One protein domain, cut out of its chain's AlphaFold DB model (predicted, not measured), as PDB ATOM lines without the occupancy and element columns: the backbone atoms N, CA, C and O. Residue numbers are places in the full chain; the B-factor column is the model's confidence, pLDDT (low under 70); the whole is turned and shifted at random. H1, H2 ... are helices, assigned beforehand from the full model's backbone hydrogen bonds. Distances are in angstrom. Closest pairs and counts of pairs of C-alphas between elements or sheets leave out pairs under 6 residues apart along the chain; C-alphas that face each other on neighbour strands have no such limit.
ATOM      1  N   PHE A   6      86.001  75.582  99.620       74.06
ATOM      2  CA  PHE A   6      85.852  74.186  99.235       74.06
ATOM      3  C   PHE A   6      84.665  73.524  99.940       74.06
ATOM      4  O   PHE A   6      83.829  72.937  99.254       74.06
ATOM      5  N   ASP A   7      84.565  73.660 101.264       77.94
ATOM      6  CA  ASP A   7      83.497  73.046 102.066       77.94
ATOM      7  C   ASP A   7      82.119  73.515 101.593       77.94
ATOM      8  O   ASP A   7      81.211  72.711 101.400       77.94
ATOM      9  N   ASP A   8      82.005  74.806 101.284       76.44
ATOM     10  CA  ASP A   8      80.786  75.413 100.768       76.44
ATOM     11  C   ASP A   8      80.334  74.838  99.412       76.44
ATOM     12  O   ASP A   8      79.138  74.632  99.191       76.44
ATOM     13  N   ILE A   9      81.274  74.607  98.485       74.25
ATOM     14  CA  ILE A   9      80.976  74.028  97.164       74.25
ATOM     15  C   ILE A   9      80.677  72.535  97.305       74.25
ATOM     16  O   ILE A   9      79.752  72.018  96.671       74.25
ATOM     17  N   ALA A  10      81.458  71.838  98.132       82.69
ATOM     18  CA  ALA A  10      81.291  70.419  98.392       82.69
ATOM     19  C   ALA A  10      79.915  70.139  99.000       82.69
ATOM     20  O   ALA A  10      79.223  69.247  98.514       82.69
ATOM     21  N   GLU A  11      79.484  70.940  99.978       85.44
ATOM     22  CA  GLU A  11      78.178  70.814 100.622       85.44
ATOM     23  C   GLU A  11      77.032  70.862  99.600       85.44
ATOM     24  O   GLU A  11      76.174  69.979  99.589       85.44
ATOM     25  N   ILE A  12      77.044  71.837  98.688       84.38
ATOM     26  CA  ILE A  12      76.033  71.958  97.624       84.38
ATOM     27  C   ILE A  12      76.076  70.752  96.686       84.38
ATOM     28  O   ILE A  12      75.037  70.183  96.345       84.38
ATOM     29  N   ALA A  13      77.276  70.316  96.300       85.62
ATOM     30  CA  ALA A  13      77.457  69.208  95.370       85.62
ATOM     31  C   ALA A  13      76.933  67.867  95.917       85.62
ATOM     32  O   ALA A  13      76.487  67.009  95.135       85.62
ATOM     33  N   ILE A  14      76.985  67.677  97.242       88.75
ATOM     34  CA  ILE A  14      76.551  66.448  97.919       88.75
ATOM     35  C   ILE A  14      75.079  66.459  98.346       88.75
ATOM     36  O   ILE A  14      74.556  65.376  98.617       88.75
ATOM     37  N   LYS A  15      74.396  67.621  98.370       90.75
ATOM     38  CA  LYS A  15      72.972  67.698  98.741       90.75
ATOM     39  C   LYS A  15      72.145  66.715  97.914       90.75
ATOM     40  O   LYS A  15      72.235  66.678  96.681       90.75
ATOM     41  N   GLN A  16      71.333  65.922  98.601       93.06
ATOM     42  CA  GLN A  16      70.418  64.963  97.988       93.06
ATOM     43  C   GLN A  16      69.009  65.548  97.918       93.06
ATOM     44  O   GLN A  16      68.646  66.367  98.751       93.06
ATOM     45  N   TYR A  17      68.210  65.102  96.949       94.50
ATOM     46  CA  TYR A  17      66.807  65.507  96.826       94.50
ATOM     47  C   TYR A  17      65.897  64.472  97.459       94.50
ATOM     48  O   TYR A  17      65.937  63.294  97.062       94.50
ATOM     49  N   SER A  18      65.039  64.941  98.365       94.88
ATOM     50  CA  SER A  18      63.922  64.164  98.889       94.88
ATOM     51  C   SER A  18      62.941  63.787  97.773       94.88
ATOM     52  O   SER A  18      62.997  64.300  96.649       94.88
ATOM     53  N   LYS A  19      62.026  62.858  98.063       95.06
ATOM     54  CA  LYS A  19      60.976  62.476  97.109       95.06
ATOM     55  C   LYS A  19      60.080  63.671  96.769       95.06
ATOM     56  O   LYS A  19      59.796  63.894  95.596       95.06
ATOM     57  N   ASP A  20      59.706  64.453  97.777       93.69
ATOM     58  CA  ASP A  20      58.811  65.599  97.616       93.69
ATOM     59  C   ASP A  20      59.483  66.728  96.832       93.69
ATOM     60  O   ASP A  20      58.861  67.322  95.956       93.69
ATOM     61  N   ALA A  21      60.787  66.941  97.038       94.31
ATOM     62  CA  ALA A  21      61.567  67.885  96.242       94.31
ATOM     63  C   ALA A  21      61.581  67.515  94.751       94.31
ATOM     64  O   ALA A  21      61.487  68.390  93.895       94.31
ATOM     65  N   ARG A  22      61.666  66.221  94.412       93.88
ATOM     66  CA  ARG A  22      61.623  65.765  93.009       93.88
ATOM     67  C   ARG A  22      60.258  66.001  92.373       93.88
ATOM     68  O   ARG A  22      60.199  66.468  91.240       93.88
ATOM     69  N   ILE A  23      59.184  65.715  93.109       94.94
ATOM     70  CA  ILE A  23      57.810  65.971  92.655       94.94
ATOM     71  C   ILE A  23      57.613  67.472  92.411       94.94
ATOM     72  O   ILE A  23      57.078  67.871  91.376       94.94
ATOM     73  N   GLU A  24      58.085  68.313  93.332       94.56
ATOM     74  CA  GLU A  24      57.977  69.761  93.188       94.56
ATOM     75  C   GLU A  24      58.843  70.284  92.031       94.56
ATOM     76  O   GLU A  24      58.372  71.109  91.252       94.56
ATOM     77  N   LEU A  25      60.059  69.758  91.829       92.75
ATOM     78  CA  LEU A  25      60.904  70.093  90.673       92.75
ATOM     79  C   LEU A  25      60.185  69.805  89.352       92.75
ATOM     80  O   LEU A  25      60.129  70.668  88.477       92.75
ATOM     81  N   GLU A  26      59.613  68.608  89.210       91.81
ATOM     82  CA  GLU A  26      58.855  68.224  88.017       91.81
ATOM     83  C   GLU A  26      57.653  69.146  87.800       91.81
ATOM     84  O   GLU A  26      57.410  69.602  86.682       91.81
ATOM     85  N   LYS A  27      56.923  69.479  88.868       92.12
ATOM     86  CA  LYS A  27      55.789  70.404  88.815       92.12
ATOM     87  C   LYS A  27      56.207  71.799  88.338       92.12
ATOM     88  O   LYS A  27      55.566  72.330  87.430       92.12
ATOM     89  N   GLN A  28      57.275  72.375  88.895       89.62
ATOM     90  CA  GLN A  28      57.743  73.715  88.519       89.62
ATOM     91  C   GLN A  28      58.287  73.753  87.084       89.62
ATOM     92  O   GLN A  28      57.969  74.665  86.318       89.62
ATOM     93  N   LEU A  29      59.028  72.722  86.667       87.81
ATOM     94  CA  LEU A  29      59.505  72.595  85.286       87.81
ATOM     95  C   LEU A  29      58.350  72.432  84.294       87.81
ATOM     96  O   LEU A  29      58.352  73.071  83.244       87.81
ATOM     97  N   ASN A  30      57.331  71.644  84.639       85.25
ATOM     98  CA  ASN A  30      56.130  71.511  83.819       85.25
ATOM     99  C   ASN A  30      55.351  72.829  83.718       85.25
ATOM    100  O   ASN A  30      54.770  73.101  82.668       85.25
ATOM    101  N   SER A  31      55.345  73.658  84.768       83.50
ATOM    102  CA  SER A  31      54.772  75.009  84.704       83.50
ATOM    103  C   SER A  31      55.512  75.866  83.676       83.50
ATOM    104  O   SER A  31      54.886  76.416  82.771       83.50
ATOM    105  N   LEU A  32      56.849  75.898  83.735       79.06
ATOM    106  CA  LEU A  32      57.670  76.641  82.772       79.06
ATOM    107  C   LEU A  32      57.462  76.168  81.330       79.06
ATOM    108  O   LEU A  32      57.392  77.000  80.427       79.06
ATOM    109  N   SER A  33      57.340  74.858  81.120       80.19
ATOM    110  CA  SER A  33      57.099  74.236  79.810       80.19
ATOM    111  C   SER A  33      55.697  74.484  79.241       80.19
ATOM    112  O   SER A  33      55.484  74.327  78.040       80.19
ATOM    113  N   LYS A  34      54.712  74.841  80.074       79.00
ATOM    114  CA  LYS A  34      53.395  75.290  79.589       79.00
ATOM    115  C   LYS A  34      53.453  76.724  79.072       79.00
ATOM    116  O   LYS A  34      52.759  77.061  78.118       79.00
ATOM    117  N   GLU A  35      54.279  77.551  79.703       70.88
ATOM    118  CA  GLU A  35      54.435  78.972  79.382       70.88
ATOM    119  C   GLU A  35      55.488  79.226  78.292       70.88
ATOM    120  O   GLU A  35      55.486  80.283  77.661       70.88
ATOM    121  N   ASN A  36      56.389  78.266  78.052       75.38
ATOM    122  CA  ASN A  36      57.495  78.373  77.105       75.38
ATOM    123  C   ASN A  36      57.671  77.067  76.316       75.38
ATOM    124  O   ASN A  36      57.491  75.990  76.880       75.38
ATOM    125  N   PRO A  37      58.096  77.118  75.041       76.31
ATOM    126  CA  PRO A  37      58.383  75.912  74.271       76.31
ATOM    127  C   PRO A  37      59.383  74.977  74.979       76.31
ATOM    128  O   PRO A  37      60.395  75.424  75.521       76.31
ATOM    129  N   ASN A  38      59.138  73.662  74.935       70.94
ATOM    130  CA  ASN A  38      59.984  72.646  75.588       70.94
ATOM    131  C   ASN A  38      61.470  72.729  75.192       70.94
ATOM    132  O   ASN A  38      62.357  72.378  75.974       70.94
ATOM    133  N   ASP A  39      61.765  73.178  73.971       75.06
ATOM    134  CA  ASP A  39      63.139  73.338  73.510       75.06
ATOM    135  C   ASP A  39      63.850  74.510  74.199       75.06
ATOM    136  O   ASP A  39      65.061  74.430  74.392       75.06
ATOM    137  N   VAL A  40      63.123  75.539  74.645       77.06
ATOM    138  CA  VAL A  40      63.660  76.660  75.432       77.06
ATOM    139  C   VAL A  40      64.107  76.191  76.809       77.06
ATOM    140  O   VAL A  40      65.249  76.431  77.200       77.06
ATOM    141  N   VAL A  41      63.252  75.431  77.498       77.19
ATOM    142  CA  VAL A  41      63.548  74.854  78.820       77.19
ATOM    143  C   VAL A  41      64.804  73.981  78.767       77.19
ATOM    144  O   VAL A  41      65.681  74.080  79.628       77.19
ATOM    145  N   LYS A  42      64.927  73.162  77.714       80.56
ATOM    146  CA  LYS A  42      66.077  72.276  77.513       80.56
ATOM    147  C   LYS A  42      67.347  73.032  77.112       80.56
ATOM    148  O   LYS A  42      68.408  72.742  77.655       80.56
ATOM    149  N   LYS A  43      67.266  73.976  76.168       81.25
ATOM    150  CA  LYS A  43      68.435  74.714  75.651       81.25
ATOM    151  C   LYS A  43      69.044  75.659  76.685       81.25
ATOM    152  O   LYS A  43      70.254  75.847  76.666       81.25
ATOM    153  N   LEU A  44      68.230  76.212  77.585       81.75
ATOM    154  CA  LEU A  44      68.704  77.055  78.687       81.75
ATOM    155  C   LEU A  44      69.162  76.257  79.915       81.75
ATOM    156  O   LEU A  44      69.657  76.850  80.865       81.75
ATOM    157  N   GLY A  45      68.999  74.928  79.926       86.06
ATOM    158  CA  GLY A  45      69.392  74.098  81.067       86.06
ATOM    159  C   GLY A  45      68.612  74.413  82.348       86.06
ATOM    160  O   GLY A  45      69.158  74.283  83.441       86.06
ATOM    161  N   LEU A  46      67.343  74.832  82.240       87.75
ATOM    162  CA  LEU A  46      66.536  75.228  83.404       87.75
ATOM    163  C   LEU A  46      66.432  74.142  84.492       87.75
ATOM    164  O   LEU A  46      66.474  74.511  85.665       87.75
ATOM    165  N   PRO A  47      66.366  72.828  84.175       91.00
ATOM    166  CA  PRO A  47      66.431  71.789  85.202       91.00
ATOM    167  C   PRO A  47      67.716  71.852  86.032       91.00
ATOM    168  O   PRO A  47      67.661  71.802  87.256       91.00
ATOM    169  N   GLN A  48      68.870  72.014  85.378       91.94
ATOM    170  CA  GLN A  48      70.173  72.097  86.039       91.94
ATOM    171  C   GLN A  48      70.277  73.357  86.903       91.94
ATOM    172  O   GLN A  48      70.810  73.310  88.007       91.94
ATOM    173  N   ILE A  49      69.724  74.471  86.427       89.50
ATOM    174  CA  ILE A  49      69.715  75.744  87.156       89.50
ATOM    175  C   ILE A  49      68.837  75.654  88.396       89.50
ATOM    176  O   ILE A  49      69.255  76.064  89.478       89.50
ATOM    177  N   LEU A  50      67.636  75.093  88.255       90.44
ATOM    178  CA  LEU A  50      66.724  74.947  89.379       90.44
ATOM    179  C   LEU A  50      67.314  73.997  90.424       90.44
ATOM    180  O   LEU A  50      67.302  74.322  91.605       90.44
ATOM    181  N   MET A  51      67.932  72.892  89.995       90.94
ATOM    182  CA  MET A  51      68.671  72.007  90.895       90.94
ATOM    183  C   MET A  51      69.783  72.753  91.652       90.94
ATOM    184  O   MET A  51      69.859  72.685  92.885       90.94
ATOM    185  N   PHE A  52      70.603  73.519  90.937       90.19
ATOM    186  CA  PHE A  52      71.685  74.295  91.534       90.19
ATOM    187  C   PHE A  52      71.179  75.282  92.597       90.19
ATOM    188  O   PHE A  52      71.686  75.318  93.723       90.19
ATOM    189  N   PHE A  53      70.139  76.054  92.268       87.25
ATOM    190  CA  PHE A  53      69.544  77.014  93.193       87.25
ATOM    191  C   PHE A  53      68.891  76.329  94.390       87.25
ATOM    192  O   PHE A  53      69.131  76.771  95.507       87.25
ATOM    193  N   SER A  54      68.163  75.221  94.213       92.50
ATOM    194  CA  SER A  54      67.577  74.488  95.346       92.50
ATOM    195  C   SER A  54      68.645  73.967  96.301       92.50
ATOM    196  O   SER A  54      68.479  74.056  97.511       92.50
ATOM    197  N   SER A  55      69.774  73.476  95.782       89.94
ATOM    198  CA  SER A  55      70.883  73.013  96.631       89.94
ATOM    199  C   SER A  55      71.563  74.174  97.371       89.94
ATOM    200  O   SER A  55      71.974  74.016  98.519       89.94
ATOM    201  N   SER A  56      71.643  75.347  96.738       81.88
ATOM    202  CA  SER A  56      72.184  76.572  97.347       81.88
ATOM    203  C   SER A  56      71.258  77.139  98.432       81.88
ATOM    204  O   SER A  56      71.729  77.547  99.493       81.88
ATOM    205  N   VAL A  57      69.942  77.115  98.200       81.38
ATOM    206  CA  VAL A  57      68.914  77.486  99.186       81.38
ATOM    207  C   VAL A  57      68.946  76.527 100.374       81.38
ATOM    208  O   VAL A  57      69.078  76.985 101.504       81.38
ATOM    209  N   ALA A  58      68.948  75.213 100.121       84.94
ATOM    210  CA  ALA A  58      69.027  74.191 101.162       84.94
ATOM    211  C   ALA A  58      70.282  74.357 102.033       84.94
ATOM    212  O   ALA A  58      70.202  74.279 103.256       84.94
ATOM    213  N   LYS A  59      71.443  74.647 101.425       87.06
ATOM    214  CA  LYS A  59      72.662  74.989 102.174       87.06
ATOM    215  C   LYS A  59      72.451  76.216 103.066       87.06
ATOM    216  O   LYS A  59      72.771  76.168 104.248       87.06
ATOM    217  N   SER A  60      71.928  77.312 102.519       71.62
ATOM    218  CA  SER A  60      71.739  78.549 103.289       71.62
ATOM    219  C   SER A  60      70.724  78.374 104.434       71.62
ATOM    220  O   SER A  60      70.926  78.890 105.531       71.62
ATOM    221  N   ASN A  61      69.702  77.538 104.233       71.88
ATOM    222  CA  ASN A  61      68.752  77.126 105.268       71.88
ATOM    223  C   ASN A  61      69.298  76.032 106.212       71.88
ATOM    224  O   ASN A  61      68.591  75.598 107.118       71.88
ATOM    225  N   SER A  62      70.549  75.585 106.039       81.25
ATOM    226  CA  SER A  62      71.165  74.484 106.802       81.25
ATOM    227  C   SER A  62      70.382  73.161 106.740       81.25
ATOM    228  O   SER A  62      70.475  72.330 107.642       81.25
ATOM    229  N   HIS A  63      69.619  72.933 105.670       80.69
ATOM    230  CA  HIS A  63      68.913  71.677 105.426       80.69
ATOM    231  C   HIS A  63      69.892  70.604 104.940       80.69
ATOM    232  O   HIS A  63      70.610  70.805 103.961       80.69
ATOM    233  N   GLU A  64      69.923  69.432 105.577       86.88
ATOM    234  CA  GLU A  64      70.795  68.319 105.160       86.88
ATOM    235  C   GLU A  64      70.409  67.747 103.782       86.88
ATOM    236  O   GLU A  64      71.271  67.352 102.991       86.88
ATOM    237  N   VAL A  65      69.110  67.742 103.483       91.38
ATOM    238  CA  VAL A  65      68.496  67.223 102.256       91.38
ATOM    239  C   VAL A  65      67.641  68.331 101.653       91.38
ATOM    240  O   VAL A  65      66.943  69.021 102.384       91.38
ATOM    241  N   VAL A  66      67.669  68.477 100.327       93.06
ATOM    242  CA  VAL A  66      66.799  69.419  99.615       93.06
ATOM    243  C   VAL A  66      65.355  68.940  99.723       93.06
ATOM    244  O   VAL A  66      65.047  67.806  99.327       93.06
ATOM    245  N   ASP A  67      64.480  69.804 100.225       92.81
ATOM    246  CA  ASP A  67      63.046  69.552 100.350       92.81
ATOM    247  C   ASP A  67      62.215  70.309  99.292       92.81
ATOM    248  O   ASP A  67      62.743  70.936  98.372       92.81
ATOM    249  N   ALA A  68      60.886  70.185  99.358       90.56
ATOM    250  CA  ALA A  68      59.997  70.868  98.418       90.56
ATOM    251  C   ALA A  68      60.012  72.399  98.593       90.56
ATOM    252  O   ALA A  68      59.842  73.127  97.614       90.56
ATOM    253  N   GLN A  69      60.246  72.889  99.812       86.31
ATOM    254  CA  GLN A  69      60.280  74.316 100.112       86.31
ATOM    255  C   GLN A  69      61.504  74.978  99.478       86.31
ATOM    256  O   GLN A  69      61.381  76.031  98.851       86.31
ATOM    257  N   ASP A  70      62.662  74.320  99.555       88.50
ATOM    258  CA  ASP A  70      63.897  74.765  98.910       88.50
ATOM    259  C   ASP A  70      63.729  74.882  97.385       88.50
ATOM    260  O   ASP A  70      64.275  75.781  96.742       88.50
ATOM    261  N   VAL A  71      62.939  73.982  96.787       89.62
ATOM    262  CA  VAL A  71      62.608  74.012  95.356       89.62
ATOM    263  C   VAL A  71      61.700  75.187  95.009       89.62
ATOM    264  O   VAL A  71      61.944  75.865  94.010       89.62
ATOM    265  N   GLN A  72      60.687  75.467  95.827       82.81
ATOM    266  CA  GLN A  72      59.804  76.616  95.618       82.81
ATOM    267  C   GLN A  72      60.555  77.941  95.758       82.81
ATOM    268  O   GLN A  72      60.431  78.809  94.899       82.81
ATOM    269  N   GLU A  73      61.385  78.074  96.792       78.00
ATOM    270  CA  GLU A  73      62.242  79.243  97.003       78.00
ATOM    271  C   GLU A  73      63.214  79.439  95.827       78.00
ATOM    272  O   GLU A  73      63.291  80.524  95.242       78.00
ATOM    273  N   ALA A  74      63.889  78.374  95.390       83.38
ATOM    274  CA  ALA A  74      64.760  78.412  94.219       83.38
ATOM    275  C   ALA A  74      64.024  78.810  92.931       83.38
ATOM    276  O   ALA A  74      64.562  79.548  92.101       83.38
ATOM    277  N   PHE A  75      62.785  78.350  92.761       84.44
ATOM    278  CA  PHE A  75      61.968  78.704  91.609       84.44
ATOM    279  C   PHE A  75      61.579  80.184  91.611       84.44
ATOM    280  O   PHE A  75      61.601  80.835  90.566       84.44
ATOM    281  N   SER A  76      61.290  80.749  92.778       74.25
ATOM    282  CA  SER A  76      61.020  82.179  92.936       74.25
ATOM    283  C   SER A  76      62.256  83.034  92.675       74.25
ATOM    284  O   SER A  76      62.144  84.066  92.014       74.25
ATOM    285  N   LEU A  77      63.443  82.581  93.095       75.44
ATOM    286  CA  LEU A  77      64.712  83.204  92.708       75.44
ATOM    287  C   LEU A  77      64.914  83.169  91.184       75.44
ATOM    288  O   LEU A  77      65.327  84.163  90.589       75.44
ATOM    289  N   LEU A  78      64.590  82.055  90.527       78.50
ATOM    290  CA  LEU A  78      64.679  81.941  89.071       78.50
ATOM    291  C   LEU A  78      63.697  82.891  88.362       78.50
ATOM    292  O   LEU A  78      64.113  83.656  87.492       78.50
ATOM    293  N   LYS A  79      62.417  82.889  88.762       73.44
ATOM    294  CA  LYS A  79      61.396  83.829  88.261       73.44
ATOM    295  C   LYS A  79      61.851  85.276  88.430       73.44
ATOM    296  O   LYS A  79      61.714  86.072  87.503       73.44
ATOM    297  N   TYR A  80      62.468  85.587  89.567       68.19
ATOM    298  CA  TYR A  80      63.043  86.894  89.833       68.19
ATOM    299  C   TYR A  80      64.104  87.304  88.817       68.19
ATOM    300  O   TYR A  80      63.950  88.335  88.158       68.19
ATOM    301  N   LEU A  81      65.135  86.474  88.648       68.75
ATOM    302  CA  LEU A  81      66.233  86.742  87.718       68.75
ATOM    303  C   LEU A  81      65.742  86.915  86.274       68.75
ATOM    304  O   LEU A  81      66.277  87.745  85.547       68.75
ATOM    305  N   ILE A  82      64.707  86.171  85.871       70.00
ATOM    306  CA  ILE A  82      64.112  86.274  84.533       70.00
ATOM    307  C   ILE A  82      63.272  87.550  84.391       70.00
ATOM    308  O   ILE A  82      63.326  88.206  83.355       70.00
ATOM    309  N   SER A  83      62.481  87.905  85.405       58.25
ATOM    310  CA  SER A  83      61.479  88.977  85.305       58.25
ATOM    311  C   SER A  83      62.060  90.388  85.231       58.25
ATOM    312  O   SER A  83      61.438  91.265  84.643       58.25
ATOM    313  N   ARG A  84      63.249  90.645  85.785       53.94
ATOM    314  CA  ARG A  84      63.795  92.006  85.781       53.94
ATOM    315  C   ARG A  84      64.580  92.339  84.515       53.94
ATOM    316  O   ARG A  84      65.399  91.551  84.043       53.94
ATOM    317  N   ASP A  85      64.415  93.563  84.027       48.81
ATOM    318  CA  ASP A  85      65.369  94.228  83.129       48.81
ATOM    319  C   ASP A  85      66.561  94.744  83.952       48.81
ATOM    320  O   ASP A  85      66.674  95.908  84.323       48.81
ATOM    321  N   LEU A  86      67.422  93.808  84.351       47.03
ATOM    322  CA  LEU A  86      68.463  93.991  85.363       47.03
ATOM    323  C   LEU A  86      69.827  94.261  84.726       47.03
ATOM    324  O   LEU A  86      70.587  93.319  84.538       47.03
ATOM    325  N   VAL A  87      70.210  95.518  84.463       42.53
ATOM    326  CA  VAL A  87      71.651  95.812  84.256       42.53
ATOM    327  C   VAL A  87      72.123  97.148  84.820       42.53
ATOM    328  O   VAL A  87      73.241  97.195  85.329       42.53
ATOM    329  N   GLN A  88      71.332  98.227  84.805       37.12
ATOM    330  CA  GLN A  88      71.873  99.518  85.268       37.12
ATOM    331  C   GLN A  88      72.147  99.569  86.784       37.12
ATOM    332  O   GLN A  88      73.093 100.242  87.199       37.12
ATOM    333  N   ASP A  89      71.420  98.793  87.594       36.47
ATOM    334  CA  ASP A  89      71.539  98.839  89.061       36.47
ATOM    335  C   ASP A  89      72.482  97.792  89.668       36.47
ATOM    336  O   ASP A  89      73.042  98.032  90.736       36.47
ATOM    337  N   PHE A  90      72.721  96.659  88.992       36.22
ATOM    338  CA  PHE A  90      73.661  95.632  89.476       36.22
ATOM    339  C   PHE A  90      75.111  96.111  89.482       36.22
ATOM    340  O   PHE A  90      75.913  95.653  90.286       36.22
ATOM    341  N   ILE A  91      75.449  97.009  88.556       36.12
ATOM    342  CA  ILE A  91      76.822  97.471  88.331       36.12
ATOM    343  C   ILE A  91      77.171  98.648  89.258       36.12
ATOM    344  O   ILE A  91      78.345  98.943  89.456       36.12
ATOM    345  N   LYS A  92      76.172  99.329  89.839       33.44
ATOM    346  CA  LYS A  92      76.385 100.545  90.641       33.44
ATOM    347  C   LYS A  92      76.523 100.315  92.146       33.44
ATOM    348  O   LYS A  92      77.021 101.211  92.820       33.44
ATOM    349  N   TYR A  93      76.105  99.166  92.676       34.91
ATOM    350  CA  TYR A  93      76.133  98.902  94.115       34.91
ATOM    351  C   TYR A  93      76.650  97.485  94.393       34.91
ATOM    352  O   TYR A  93      76.063  96.515  93.924       34.91
ATOM    353  N   ASP A  94      77.696  97.362  95.218       31.39
ATOM    354  CA  ASP A  94      78.300  96.093  95.688       31.39
ATOM    355  C   ASP A  94      77.340  95.185  96.496       31.39
ATOM    356  O   ASP A  94      77.707  94.113  96.981       31.39
ATOM    357  N   SER A  95      76.083  95.595  96.646       35.81
ATOM    358  CA  SER A  95      75.002  94.837  97.260       35.81
ATOM    359  C   SER A  95      73.991  94.432  96.192       35.81
ATOM    360  O   SER A  95      73.399  95.305  95.554       35.81
ATOM    361  N   ILE A  96      73.731  93.128  96.041       37.66
ATOM    362  CA  ILE A  96      72.625  92.622  95.217       37.66
ATOM    363  C   ILE A  96      71.328  93.318  95.651       37.66
ATOM    364  O   ILE A  96      70.777  93.048  96.723       37.66
ATOM    365  N   ASN A  97      70.851  94.233  94.807       38.66
ATOM    366  CA  ASN A  97      69.612  94.963  95.009       38.66
ATOM    367  C   ASN A  97      68.441  94.078  94.556       38.66
ATOM    368  O   ASN A  97      68.011  94.146  93.403       38.66
ATOM    369  N   LEU A  98      67.955  93.224  95.464       40.53
ATOM    370  CA  LEU A  98      66.740  92.422  95.276       40.53
ATOM    371  C   LEU A  98      65.479  93.293  95.440       40.53
ATOM    372  O   LEU A  98      64.659  93.047  96.316       40.53
ATOM    373  N   GLY A  99      65.350  94.371  94.661       38.16
ATOM    374  CA  GLY A  99      64.115  95.164  94.637       38.16
ATOM    375  C   GLY A  99      62.992  94.432  93.891       38.16
ATOM    376  O   GLY A  99      63.251  93.423  93.236       38.16
ATOM    377  N   LEU A 100      61.769  94.962  93.933       37.34
ATOM    378  CA  LEU A 100      60.574  94.333  93.352       37.34
ATOM    379  C   LEU A 100      60.706  94.022  91.847       37.34
ATOM    380  O   LEU A 100      61.453  94.716  91.138       37.34
ATOM    381  N   PRO A 101      60.020  92.976  91.347       37.38
ATOM    382  CA  PRO A 101      59.888  92.748  89.917       37.38
ATOM    383  C   PRO A 101      58.982  93.797  89.274       37.38
ATOM    384  O   PRO A 101      57.957  94.176  89.835       37.38
ATOM    385  N   TYR A 102      59.355  94.245  88.077       35.84
ATOM    386  CA  TYR A 102      58.460  95.039  87.246       35.84
ATOM    387  C   TYR A 102      57.380  94.106  86.690       35.84
ATOM    388  O   TYR A 102      57.683  93.026  86.179       35.84
ATOM    389  N   SER A 103      56.119  94.510  86.823       34.47
ATOM    390  CA  SER A 103      54.974  93.812  86.242       34.47
ATOM    391  C   SER A 103      54.977  94.006  84.721       34.47
ATOM    392  O   SER A 103      54.218  94.811  84.186       34.47
ATOM    393  N   GLU A 104      55.789  93.233  84.009       36.75
ATOM    394  CA  GLU A 104      55.516  92.896  82.616       36.75
ATOM    395  C   GLU A 104      55.569  91.383  82.428       36.75
ATOM    396  O   GLU A 104      56.305  90.660  83.102       36.75
ATOM    397  N   LYS A 105      54.698  90.888  81.547       41.16
ATOM    398  CA  LYS A 105      54.505  89.462  81.310       41.16
ATOM    399  C   LYS A 105      55.852  88.809  80.985       41.16
ATOM    400  O   LYS A 105      56.451  89.091  79.956       41.16
ATOM    401  N   VAL A 106      56.249  87.848  81.821       44.91
ATOM    402  CA  VAL A 106      57.413  86.950  81.653       44.91
ATOM    403  C   VAL A 106      57.381  86.184  80.312       44.91
ATOM    404  O   VAL A 106      58.374  85.584  79.894       44.91
ATOM    405  N   THR A 107      56.251  86.212  79.600       50.12
ATOM    406  CA  THR A 107      56.037  85.520  78.331       50.12
ATOM    407  C   THR A 107      56.994  86.015  77.251       50.12
ATOM    408  O   THR A 107      56.857  87.126  76.748       50.12
ATOM    409  N   GLY A 108      57.929  85.153  76.849       59.38
ATOM    410  CA  GLY A 108      58.802  85.371  75.693       59.38
ATOM    411  C   GLY A 108      60.255  85.703  76.028       59.38
ATOM    412  O   GLY A 108      61.121  85.403  75.209       59.38
ATOM    413  N   LYS A 109      60.560  86.193  77.238       69.75
ATOM    414  CA  LYS A 109      61.927  86.601  77.613       69.75
ATOM    415  C   LYS A 109      62.926  85.444  77.570       69.75
ATOM    416  O   LYS A 109      64.014  85.590  77.029       69.75
ATOM    417  N   LEU A 110      62.542  84.250  78.028       75.75
ATOM    418  CA  LEU A 110      63.390  83.053  77.909       75.75
ATOM    419  C   LEU A 110      63.706  82.700  76.443       75.75
ATOM    420  O   LEU A 110      64.833  82.332  76.115       75.75
ATOM    421  N   SER A 111      62.735  82.863  75.545       76.44
ATOM    422  CA  SER A 111      62.937  82.668  74.105       76.44
ATOM    423  C   SER A 111      63.844  83.745  73.497       76.44
ATOM    424  O   SER A 111      64.587  83.459  72.559       76.44
ATOM    425  N   GLU A 112      63.815  84.971  74.021       75.38
ATOM    426  CA  GLU A 112      64.721  86.052  73.622       75.38
ATOM    427  C   GLU A 112      66.159  85.796  74.068       75.38
ATOM    428  O   GLU A 112      67.074  86.027  73.277       75.38
ATOM    429  N   LEU A 113      66.375  85.229  75.262       78.19
ATOM    430  CA  LEU A 113      67.719  84.864  75.731       78.19
ATOM    431  C   LEU A 113      68.425  83.911  74.759       78.19
ATOM    432  O   LEU A 113      69.624  84.047  74.529       78.19
ATOM    433  N   LEU A 114      67.688  82.996  74.121       80.62
ATOM    434  CA  LEU A 114      68.249  82.098  73.104       80.62
ATOM    435  C   LEU A 114      68.723  82.809  71.832       80.62
ATOM    436  O   LEU A 114      69.521  82.247  71.082       80.62
ATOM    437  N   ARG A 115      68.226  84.018  71.554       79.62
ATOM    438  CA  ARG A 115      68.635  84.811  70.386       79.62
ATOM    439  C   ARG A 115      69.960  85.535  70.620       79.62
ATOM    440  O   ARG A 115      70.559  86.032  69.667       79.62
ATOM    441  N   ILE A 116      70.439  85.572  71.862       81.69
ATOM    442  CA  ILE A 116      71.672  86.251  72.245       81.69
ATOM    443  C   ILE A 116      72.834  85.309  71.998       81.69
ATOM    444  O   ILE A 116      73.007  84.281  72.649       81.69
ATOM    445  N   SER A 117      73.642  85.669  71.011       82.62
ATOM    446  CA  SER A 117      74.739  84.816  70.567       82.62
ATOM    447  C   SER A 117      75.987  84.994  71.437       82.62
ATOM    448  O   SER A 117      76.210  86.034  72.050       82.62
ATOM    449  N   SER A 118      76.822  83.960  71.491       84.38
ATOM    450  CA  SER A 118      78.152  84.003  72.108       84.38
ATOM    451  C   SER A 118      79.195  83.656  71.053       84.38
ATOM    452  O   SER A 118      79.012  82.693  70.301       84.38
ATOM    453  N   ASP A 119      80.288  84.415  70.999       86.38
ATOM    454  CA  ASP A 119      81.406  84.120  70.104       86.38
ATOM    455  C   ASP A 119      82.368  83.072  70.707       86.38
ATOM    456  O   ASP A 119      82.181  82.584  71.825       86.38
ATOM    457  N   MET A 120      83.404  82.688  69.950       87.31
ATOM    458  CA  MET A 120      84.405  81.728  70.435       87.31
ATOM    459  C   MET A 120      85.211  82.253  71.630       87.31
ATOM    460  O   MET A 120      85.603  81.457  72.478       87.31
ATOM    461  N   LYS A 121      85.446  83.568  71.738       87.12
ATOM    462  CA  LYS A 121      86.200  84.140  72.864       87.12
ATOM    463  C   LYS A 121      85.406  84.011  74.162       87.12
ATOM    464  O   LYS A 121      85.957  83.570  75.167       87.12
ATOM    465  N   THR A 122      84.111  84.317  74.121       87.31
ATOM    466  CA  THR A 122      83.178  84.154  75.240       87.31
ATOM    467  C   THR A 122      83.079  82.687  75.670       87.31
ATOM    468  O   THR A 122      83.170  82.391  76.862       87.31
ATOM    469  N   LYS A 123      82.974  81.752  74.714       88.88
ATOM    470  CA  LYS A 123      82.957  80.305  75.003       88.88
ATOM    471  C   LYS A 123      84.255  79.829  75.661       88.88
ATOM    472  O   LYS A 123      84.198  79.191  76.707       88.88
ATOM    473  N   ASN A 124      85.407  80.225  75.120       90.38
ATOM    474  CA  ASN A 124      86.708  79.884  75.697       90.38
ATOM    475  C   ASN A 124      86.879  80.462  77.113       90.38
ATOM    476  O   ASN A 124      87.465  79.805  77.970       90.38
ATOM    477  N   ASN A 125      86.361  81.668  77.390       87.75
ATOM    478  CA  ASN A 125      86.398  82.236  78.743       87.75
ATOM    479  C   ASN A 125      85.589  81.383  79.737       87.75
ATOM    480  O   ASN A 125      86.087  81.039  80.810       87.75
ATOM    481  N   LEU A 126      84.370  80.980  79.357       90.50
ATOM    482  CA  LEU A 126      83.546  80.071  80.158       90.50
ATOM    483  C   LEU A 126      84.269  78.743  80.422       90.50
ATOM    484  O   LEU A 126      84.370  78.321  81.572       90.50
ATOM    485  N   ASP A 127      84.811  78.116  79.378       91.94
ATOM    486  CA  ASP A 127      85.525  76.841  79.494       91.94
ATOM    487  C   ASP A 127      86.743  76.944  80.412       91.94
ATOM    488  O   ASP A 127      86.953  76.075  81.259       91.94
ATOM    489  N   ASN A 128      87.499  78.040  80.326       87.88
ATOM    490  CA  ASN A 128      88.633  78.289  81.209       87.88
ATOM    491  C   ASN A 128      88.208  78.426  82.678       87.88
ATOM    492  O   ASN A 128      88.867  77.866  83.556       87.88
ATOM    493  N   LYS A 129      87.112  79.137  82.976       84.44
ATOM    494  CA  LYS A 129      86.605  79.264  84.356       84.44
ATOM    495  C   LYS A 129      86.132  77.933  84.920       84.44
ATOM    496  O   LYS A 129      86.472  77.601  86.055       84.44
ATOM    497  N   ILE A 130      85.381  77.171  84.127       90.88
ATOM    498  CA  ILE A 130      84.905  75.845  84.521       90.88
ATOM    499  C   ILE A 130      86.091  74.903  84.742       90.88
ATOM    500  O   ILE A 130      86.156  74.260  85.781       90.88
ATOM    501  N   THR A 131      87.078  74.899  83.844       90.44
ATOM    502  CA  THR A 131      88.286  74.065  83.971       90.44
ATOM    503  C   THR A 131      89.093  74.402  85.224       90.44
ATOM    504  O   THR A 131      89.553  73.507  85.931       90.44
ATOM    505  N   ARG A 132      89.251  75.690  85.554       84.56
ATOM    506  CA  ARG A 132      89.927  76.108  86.796       84.56
ATOM    507  C   ARG A 132      89.187  75.617  88.036       84.56
ATOM    508  O   ARG A 132      89.827  75.142  88.970       84.56
ATOM    509  N   LEU A 133      87.858  75.702  88.037       82.94
ATOM    510  CA  LEU A 133      87.040  75.195  89.133       82.94
ATOM    511  C   LEU A 133      87.146  73.676  89.264       82.94
ATOM    512  O   LEU A 133      87.363  73.181  90.363       82.94
ATOM    513  N   THR A 134      87.002  72.929  88.169       88.56
ATOM    514  CA  THR A 134      87.087  71.464  88.214       88.56
ATOM    515  C   THR A 134      88.482  71.004  88.631       88.56
ATOM    516  O   THR A 134      88.585  70.072  89.426       88.56
ATOM    517  N   THR A 135      89.542  71.698  88.195       85.00
ATOM    518  CA  THR A 135      90.922  71.452  88.656       85.00
ATOM    519  C   THR A 135      91.033  71.676  90.162       85.00
ATOM    520  O   THR A 135      91.415  70.760  90.879       85.00
ATOM    521  N   PHE A 136      90.573  72.829  90.663       82.06
ATOM    522  CA  PHE A 136      90.557  73.124  92.098       82.06
ATOM    523  C   PHE A 136      89.809  72.051  92.907       82.06
ATOM    524  O   PHE A 136      90.334  71.542  93.892       82.06
ATOM    525  N   LEU A 137      88.605  71.654  92.483       82.62
ATOM    526  CA  LEU A 137      87.828  70.617  93.175       82.62
ATOM    527  C   LEU A 137      88.494  69.235  93.112       82.62
ATOM    528  O   LEU A 137      88.373  68.456  94.059       82.62
ATOM    529  N   THR A 138      89.203  68.936  92.020       91.88
ATOM    530  CA  THR A 138      90.002  67.709  91.888       91.88
ATOM    531  C   THR A 138      91.176  67.719  92.866       91.88
ATOM    532  O   THR A 138      91.378  66.732  93.573       91.88
ATOM    533  N   ASP A 139      91.898  68.836  92.967       87.81
ATOM    534  CA  ASP A 139      93.037  68.998  93.879       87.81
ATOM    535  C   ASP A 139      92.613  68.866  95.349       87.81
ATOM    536  O   ASP A 139      93.322  68.274  96.164       87.81
ATOM    537  N   GLN A 140      91.410  69.345  95.676       83.25
ATOM    538  CA  GLN A 140      90.789  69.195  96.995       83.25
ATOM    539  C   GLN A 140      90.121  67.819  97.216       83.25
ATOM    540  O   GLN A 140      89.498  67.585  98.250       83.25
ATOM    541  N   LYS A 141      90.280  66.875  96.278       90.31
ATOM    542  CA  LYS A 141      89.824  65.474  96.368       90.31
ATOM    543  C   LYS A 141      88.302  65.284  96.438       90.31
ATOM    544  O   LYS A 141      87.833  64.282  96.986       90.31
ATOM    545  N   LEU A 142      87.509  66.184  95.849       87.81
ATOM    546  CA  LEU A 142      86.070  65.945  95.684       87.81
ATOM    547  C   LEU A 142      85.822  64.784  94.703       87.81
ATOM    548  O   LEU A 142      86.567  64.578  93.746       87.81
ATOM    549  N   SER A 143      84.755  64.007  94.913       93.25
ATOM    550  CA  SER A 143      84.458  62.870  94.034       93.25
ATOM    551  C   SER A 143      84.117  63.329  92.607       93.25
ATOM    552  O   SER A 143      83.379  64.297  92.405       93.25
ATOM    553  N   LYS A 144      84.583  62.583  91.594       91.88
ATOM    554  CA  LYS A 144      84.344  62.897  90.170       91.88
ATOM    555  C   LYS A 144      82.857  63.061  89.831       91.88
ATOM    556  O   LYS A 144      82.497  63.895  89.007       91.88
ATOM    557  N   LYS A 145      81.979  62.300  90.493       93.88
ATOM    558  CA  LYS A 145      80.520  62.423  90.341       93.88
ATOM    559  C   LYS A 145      80.025  63.816  90.754       93.88
ATOM    560  O   LYS A 145      79.214  64.401  90.043       93.88
ATOM    561  N   HIS A 146      80.501  64.333  91.885       91.00
ATOM    562  CA  HIS A 146      80.117  65.650  92.400       91.00
ATOM    563  C   HIS A 146      80.759  66.786  91.598       91.00
ATOM    564  O   HIS A 146      80.092  67.782  91.330       91.00
ATOM    565  N   ILE A 147      81.996  66.600  91.126       90.00
ATOM    566  CA  ILE A 147      82.662  67.544  90.218       90.00
ATOM    567  C   ILE A 147      81.857  67.708  88.923       90.00
ATOM    568  O   ILE A 147      81.513  68.830  88.562       90.00
ATOM    569  N   ASN A 148      81.478  66.601  88.272       92.00
ATOM    570  CA  ASN A 148      80.682  66.641  87.041       92.00
ATOM    571  C   ASN A 148      79.328  67.339  87.245       92.00
ATOM    572  O   ASN A 148      78.853  68.048  86.361       92.00
ATOM    573  N   ARG A 149      78.696  67.138  88.407       90.50
ATOM    574  CA  ARG A 149      77.440  67.807  88.755       90.50
ATOM    575  C   ARG A 149      77.626  69.324  88.834       90.50
ATOM    576  O   ARG A 149      76.911  70.042  88.144       90.50
ATOM    577  N   ILE A 150      78.603  69.791  89.616       87.12
ATOM    578  CA  ILE A 150      78.909  71.222  89.769       87.12
ATOM    579  C   ILE A 150      79.280  71.856  88.431       87.12
ATOM    580  O   ILE A 150      78.820  72.954  88.132       87.12
ATOM    581  N   GLU A 151      80.064  71.164  87.604       91.50
ATOM    582  CA  GLU A 151      80.395  71.624  86.256       91.50
ATOM    583  C   GLU A 151      79.135  71.888  85.420       91.50
ATOM    584  O   GLU A 151      78.983  72.980  84.873       91.50
ATOM    585  N   ILE A 152      78.233  70.907  85.333       91.81
ATOM    586  CA  ILE A 152      77.013  71.000  84.520       91.81
ATOM    587  C   ILE A 152      76.090  72.104  85.052       91.81
ATOM    588  O   ILE A 152      75.595  72.927  84.280       91.81
ATOM    589  N   GLU A 153      75.873  72.124  86.365       90.50
ATOM    590  CA  GLU A 153      74.968  73.046  87.048       90.50
ATOM    591  C   GLU A 153      75.459  74.500  86.982       90.50
ATOM    592  O   GLU A 153      74.714  75.384  86.551       90.50
ATOM    593  N   MET A 154      76.734  74.757  87.300       85.50
ATOM    594  CA  MET A 154      77.305  76.104  87.206       85.50
ATOM    595  C   MET A 154      77.380  76.594  85.764       85.50
ATOM    596  O   MET A 154      77.092  77.759  85.497       85.50
ATOM    597  N   ARG A 155      77.749  75.723  84.817       92.44
ATOM    598  CA  ARG A 155      77.791  76.089  83.398       92.44
ATOM    599  C   ARG A 155      76.408  76.505  82.902       92.44
ATOM    600  O   ARG A 155      76.307  77.530  82.235       92.44
ATOM    601  N   ALA A 156      75.360  75.756  83.249       88.56
ATOM    602  CA  ALA A 156      73.986  76.114  82.902       88.56
ATOM    603  C   ALA A 156      73.576  77.458  83.526       88.56
ATOM    604  O   ALA A 156      73.069  78.331  82.826       88.56
ATOM    605  N   ALA A 157      73.875  77.669  84.811       84.81
ATOM    606  CA  ALA A 157      73.540  78.908  85.507       84.81
ATOM    607  C   ALA A 157      74.244  80.133  84.897       84.81
ATOM    608  O   ALA A 157      73.604  81.151  84.638       84.81
ATOM    609  N   ILE A 158      75.535  80.020  84.566       83.38
ATOM    610  CA  ILE A 158      76.282  81.083  83.877       83.38
ATOM    611  C   ILE A 158      75.687  81.353  82.492       83.38
ATOM    612  O   ILE A 158      75.516  82.511  82.114       83.38
ATOM    613  N   LEU A 159      75.329  80.309  81.742       88.31
ATOM    614  CA  LEU A 159      74.735  80.441  80.409       88.31
ATOM    615  C   LEU A 159      73.316  81.026  80.412       88.31
ATOM    616  O   LEU A 159      72.888  81.508  79.369       88.31
ATOM    617  N   LEU A 160      72.609  81.035  81.544       85.50
ATOM    618  CA  LEU A 160      71.351  81.772  81.699       85.50
ATOM    619  C   LEU A 160      71.586  83.227  82.117       85.50
ATOM    620  O   LEU A 160      70.981  84.138  81.553       85.50
ATOM    621  N   VAL A 161      72.461  83.452  83.101       79.94
ATOM    622  CA  VAL A 161      72.700  84.792  83.660       79.94
ATOM    623  C   VAL A 161      73.433  85.692  82.664       79.94
ATOM    624  O   VAL A 161      73.101  86.869  82.555       79.94
ATOM    625  N   SER A 162      74.356  85.161  81.860       79.81
ATOM    626  CA  SER A 162      75.144  86.003  80.941       79.81
ATOM    627  C   SER A 162      74.286  86.649  79.844       79.81
ATOM    628  O   SER A 162      74.431  87.848  79.611       79.81
ATOM    629  N   PRO A 163      73.343  85.932  79.200       76.69
ATOM    630  CA  PRO A 163      72.349  86.547  78.323       76.69
ATOM    631  C   PRO A 163      71.445  87.566  79.030       76.69
ATOM    632  O   PRO A 163      71.153  88.600  78.438       76.69
ATOM    633  N   LEU A 164      71.048  87.334  80.290       75.50
ATOM    634  CA  LEU A 164      70.263  88.310  81.067       75.50
ATOM    635  C   LEU A 164      71.041  89.621  81.265       75.50
ATOM    636  O   LEU A 164      70.490  90.702  81.057       75.50
ATOM    637  N   ILE A 165      72.339  89.524  81.577       72.88
ATOM    638  CA  ILE A 165      73.244  90.681  81.649       72.88
ATOM    639  C   ILE A 165      73.406  91.331  80.268       72.88
ATOM    640  O   ILE A 165      73.467  92.553  80.156       72.88
ATOM    641  N   ALA A 166      73.476  90.545  79.195       73.56
ATOM    642  CA  ALA A 166      73.626  91.091  77.855       73.56
ATOM    643  C   ALA A 166      72.399  91.914  77.416       73.56
ATOM    644  O   ALA A 166      72.594  92.988  76.849       73.56
ATOM    645  N   ILE A 167      71.167  91.464  77.721       69.88
ATOM    646  CA  ILE A 167      69.915  92.163  77.350       69.88
ATOM    647  C   ILE A 167      69.845  93.574  77.921       69.88
ATOM    648  O   ILE A 167      69.484  94.500  77.200       69.88
ATOM    649  N   GLY A 168      70.156  93.765  79.204       59.84
ATOM    650  CA  GLY A 168      69.957  95.081  79.819       59.84
ATOM    651  C   GLY A 168      71.058  96.099  79.498       59.84
ATOM    652  O   GLY A 168      70.980  97.245  79.942       59.84
ATOM    653  N   ARG A 169      72.086  95.735  78.717       60.94
ATOM    654  CA  ARG A 169      72.999  96.727  78.129       60.94
ATOM    655  C   ARG A 169      72.258  97.451  77.001       60.94
ATOM    656  O   ARG A 169      71.715  96.811  76.108       60.94
ATOM    657  N   ALA A 170      72.231  98.784  77.018       51.75
ATOM    658  CA  ALA A 170      71.468  99.580  76.053       51.75
ATOM    659  C   ALA A 170      71.829  99.265  74.573       51.75
ATOM    660  O   ALA A 170      72.866  99.666  74.054       51.75
ATOM    661  N   HIS A 171      70.929  98.524  73.917       50.91
ATOM    662  CA  HIS A 171      70.470  98.585  72.518       50.91
ATOM    663  C   HIS A 171      71.410  98.399  71.309       50.91
ATOM    664  O   HIS A 171      70.938  98.578  70.188       50.91
ATOM    665  N   GLN A 172      72.663  97.946  71.433       48.41
ATOM    666  CA  GLN A 172      73.454  97.631  70.215       48.41
ATOM    667  C   GLN A 172      74.100  96.243  70.138       48.41
ATOM    668  O   GLN A 172      74.546  95.852  69.059       48.41
ATOM    669  N   TYR A 173      74.084  95.435  71.204       53.00
ATOM    670  CA  TYR A 173      74.764  94.136  71.187       53.00
ATOM    671  C   TYR A 173      73.910  93.007  71.777       53.00
ATOM    672  O   TYR A 173      73.978  92.711  72.962       53.00
ATOM    673  N   MET A 174      73.186  92.288  70.910       71.25
ATOM    674  CA  MET A 174      72.594  90.956  71.168       71.25
ATOM    675  C   MET A 174      73.688  89.867  71.251       71.25
ATOM    676  O   MET A 174      73.635  88.836  70.568       71.25
ATOM    677  N   ARG A 175      74.760  90.134  72.007       81.38
ATOM    678  CA  ARG A 175      75.923  89.250  72.126       81.38
ATOM    679  C   ARG A 175      76.500  89.255  73.528       81.38
ATOM    680  O   ARG A 175      76.885  90.309  74.023       81.38
ATOM    681  N   VAL A 176      76.658  88.067  74.098       83.06
ATOM    682  CA  VAL A 176      77.394  87.867  75.349       83.06
ATOM    683  C   VAL A 176      78.881  88.108  75.096       83.06
ATOM    684  O   VAL A 176      79.470  87.485  74.204       83.06
ATOM    685  N   ASN A 177      79.495  88.997  75.874       85.19
ATOM    686  CA  ASN A 177      80.940  89.221  75.848       85.19
ATOM    687  C   ASN A 177      81.636  88.514  77.038       85.19
ATOM    688  O   ASN A 177      80.960  87.980  77.919       85.19
ATOM    689  N   PRO A 178      82.981  88.471  77.087       83.75
ATOM    690  CA  PRO A 178      83.696  87.842  78.198       83.75
ATOM    691  C   PRO A 178      83.379  88.437  79.580       83.75
ATOM    692  O   PRO A 178      83.290  87.676  80.538       83.75
ATOM    693  N   ASP A 179      83.139  89.747  79.682       77.88
ATOM    694  CA  ASP A 179      82.817  90.408  80.958       77.88
ATOM    695  C   ASP A 179      81.455  89.962  81.513       77.88
ATOM    696  O   ASP A 179      81.273  89.859  82.726       77.88
ATOM    697  N   ASP A 180      80.493  89.653  80.637       76.81
ATOM    698  CA  ASP A 180      79.196  89.102  81.037       76.81
ATOM    699  C   ASP A 180      79.365  87.707  81.673       76.81
ATOM    700  O   ASP A 180      78.673  87.383  82.639       76.81
ATOM    701  N   ILE A 181      80.316  86.898  81.179       81.56
ATOM    702  CA  ILE A 181      80.674  85.592  81.765       81.56
ATOM    703  C   ILE A 181      81.328  85.781  83.136       81.56
ATOM    704  O   ILE A 181      81.020  85.040  84.069       81.56
ATOM    705  N   ASP A 182      82.223  86.762  83.266       71.38
ATOM    706  CA  ASP A 182      82.900  87.084  84.523       71.38
ATOM    707  C   ASP A 182      81.890  87.500  85.597       71.38
ATOM    708  O   ASP A 182      81.831  86.886  86.663       71.38
ATOM    709  N   ARG A 183      81.012  88.450  85.269       65.44
ATOM    710  CA  ARG A 183      79.945  88.910  86.167       65.44
ATOM    711  C   ARG A 183      78.967  87.802  86.521       65.44
ATOM    712  O   ARG A 183      78.577  87.676  87.676       65.44
ATOM    713  N   SER A 184      78.585  86.979  85.548       74.62
ATOM    714  CA  SER A 184      77.700  85.842  85.802       74.62
ATOM    715  C   SER A 184      78.341  84.847  86.755       74.62
ATOM    716  O   SER A 184      77.696  84.407  87.698       74.62
ATOM    717  N   TYR A 185      79.621  84.526  86.562       70.44
ATOM    718  CA  TYR A 185      80.361  83.650  87.466       70.44
ATOM    719  C   TYR A 185      80.384  84.198  88.901       70.44
ATOM    720  O   TYR A 185      80.158  83.442  89.848       70.44
ATOM    721  N   ASP A 186      80.583  85.506  89.068       58.47
ATOM    722  CA  ASP A 186      80.579  86.147  90.383       58.47
ATOM    723  C   ASP A 186      79.182  86.184  91.020       58.47
ATOM    724  O   ASP A 186      79.056  85.893  92.209       58.47
ATOM    725  N   ILE A 187      78.123  86.437  90.242       63.59
ATOM    726  CA  ILE A 187      76.729  86.350  90.709       63.59
ATOM    727  C   ILE A 187      76.405  84.925  91.170       63.59
ATOM    728  O   ILE A 187      75.861  84.736  92.256       63.59
ATOM    729  N   ILE A 188      76.769  83.911  90.381       70.69
ATOM    730  CA  ILE A 188      76.537  82.505  90.731       70.69
ATOM    731  C   ILE A 188      77.306  82.123  92.002       70.69
ATOM    732  O   ILE A 188      76.739  81.493  92.894       70.69
ATOM    733  N   ARG A 189      78.561  82.565  92.154       62.94
ATOM    734  CA  ARG A 189      79.324  82.380  93.401       62.94
ATOM    735  C   ARG A 189      78.704  83.117  94.579       62.94
ATOM    736  O   ARG A 189      78.682  82.578  95.681       62.94
ATOM    737  N   PHE A 190      78.183  84.321  94.368       61.78
ATOM    738  CA  PHE A 190      77.481  85.053  95.414       61.78
ATOM    739  C   PHE A 190      76.249  84.276  95.886       61.78
ATOM    740  O   PHE A 190      76.085  84.091  97.086       61.78
ATOM    741  N   ILE A 191      75.420  83.769  94.969       63.41
ATOM    742  CA  ILE A 191      74.260  82.925  95.306       63.41
ATOM    743  C   ILE A 191      74.715  81.671  96.073       63.41
ATOM    744  O   ILE A 191      74.097  81.255  97.042       63.41
ATOM    745  N   MET A 192      75.841  81.083  95.694       64.25
ATOM    746  CA  MET A 192      76.360  79.884  96.346       64.25
ATOM    747  C   MET A 192      76.857  80.122  97.790       64.25
ATOM    748  O   MET A 192      76.705  79.263  98.662       64.25
ATOM    749  N   PHE A 193      77.481  81.275  98.055       58.66
ATOM    750  CA  PHE A 193      78.177  81.544  99.323       58.66
ATOM    751  C   PHE A 193      77.453  82.511 100.258       58.66
ATOM    752  O   PHE A 193      77.677  82.477 101.464       58.66
ATOM    753  N   LYS A 194      76.642  83.414  99.710       54.97
ATOM    754  CA  LYS A 194      76.102  84.589 100.407       54.97
ATOM    755  C   LYS A 194      74.607  84.797 100.155       54.97
ATOM    756  O   LYS A 194      74.102  85.898 100.369       54.97
ATOM    757  N   LEU A 195      73.893  83.773  99.682       58.84
ATOM    758  CA  LEU A 195      72.451  83.871  99.474       58.84
ATOM    759  C   LEU A 195      71.724  84.081 100.800       58.84
ATOM    760  O   LEU A 195      71.714  83.213 101.668       58.84
ATOM    761  N   GLU A 196      71.065  85.226 100.907       57.56
ATOM    762  CA  GLU A 196      70.179  85.565 102.010       57.56
ATOM    763  C   GLU A 196      68.777  85.006 101.725       57.56
ATOM    764  O   GLU A 196      68.026  85.562 100.916       57.56
ATOM    765  N   THR A 197      68.419  83.891 102.368       59.34
ATOM    766  CA  THR A 197      67.158  83.173 102.095       59.34
ATOM    767  C   THR A 197      65.925  83.979 102.471       59.34
ATOM    768  O   THR A 197      64.889  83.821 101.836       59.34
TER     769      THR A 197
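AT A GLANCE: This is residues 6 to 197 of the 400 residues of an uncharacterized protein of Candidatus Heimdallarchaeota archaeon (UniProt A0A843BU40). The long helix H8 runs through the middle of a compact all-helix body, with H4 and H9 crossing it. H7 folds back beside H8 on one side, and on the opposite side H2 and H5 run side by side, H5 packing on H4. The printed part has 192 residues with nine named helices, H1 to H9 in chain order, and no named strand; the radius of gyration of the C-alphas is 16.1 A and the spans are 44 by 35 by 33 A. A long link, residues 84 to 108, loops round the outside.

HOW THE PARTS SIT: Start with H1, residues 6 to 14; it touches H4, residues 46 to 60, at a steep tilt of 57 degrees, with the C-alphas of Ile 12 and Ser 55 closest at 5.3 A. Next, H2, residues 19 to 35, touches residues 68 to 75 alone of H5, residues 68 to 83, at a shallow tilt of 25 degrees, the same way; the closest C-alphas, Ala 21 and Ala 68, are 4.0 A apart. H3, residues 38 to 43, only just touches residues 29 to 33 of H2, with 3 pairs of C-alphas within 8 A, Ser 33 and Val 41 closest at 6.6 A. H4 touches H5 at a steep tilt of 61 degrees, opposite ways, closest at C-alphas 54 and 74, 5.0 A. The hub is H8, residues 144 to 167, touching six helices. Its residues 152 to 157 alone touch residues 46 to 52 of H4, about perpendicular at 73 degrees, closest at C-alphas 153 and 48, 5.0 A. H6, residues 109 to 113, touches residues 160 to 167 alone of H8, closest at C-alphas 113 and 163, 5.6 A. H7, residues 120 to 139, forms a helical hairpin with H8, at a shallow tilt of 32 degrees; residues 144 to 155 alone of H8 touch it, C-alphas 134 and 147 closest at 6.2 A. H9, residues 178 to 194, touches H8 at a steep tilt of 59 degrees, opposite ways, closest at C-alphas 180 and 162, 5.1 A. H2 and H7, for instance, are apart. Every O i to N i+4 pair is within hydrogen-bond range in H2, H3, H4, H5, H6, H7 and H9, against 4 of 5 in H1 and 19 of 20 in H8.

IN THESE COORDINATES: Find C-alpha 6 at (85.852, 74.186, 99.235), where H1 begins. H2 spans 25.1 A, H4 20.8 A, H5 22.4 A, H7 28.0 A and H9 23.7 A. H8 runs 35.1 A from C-alpha 144 at (84.344, 62.897, 90.170) to C-alpha 167 at (69.915, 92.163, 77.350).

THE WHOLE: The C-alphas of Ser 103 and Asp 139, the two farthest apart, are 46.1 A apart. The printed part has no cut; the link from H5 to H6 is long. Look for pLDDT under 70 at residues 83 to 109, 167 to 173 and 189 to 197, among others.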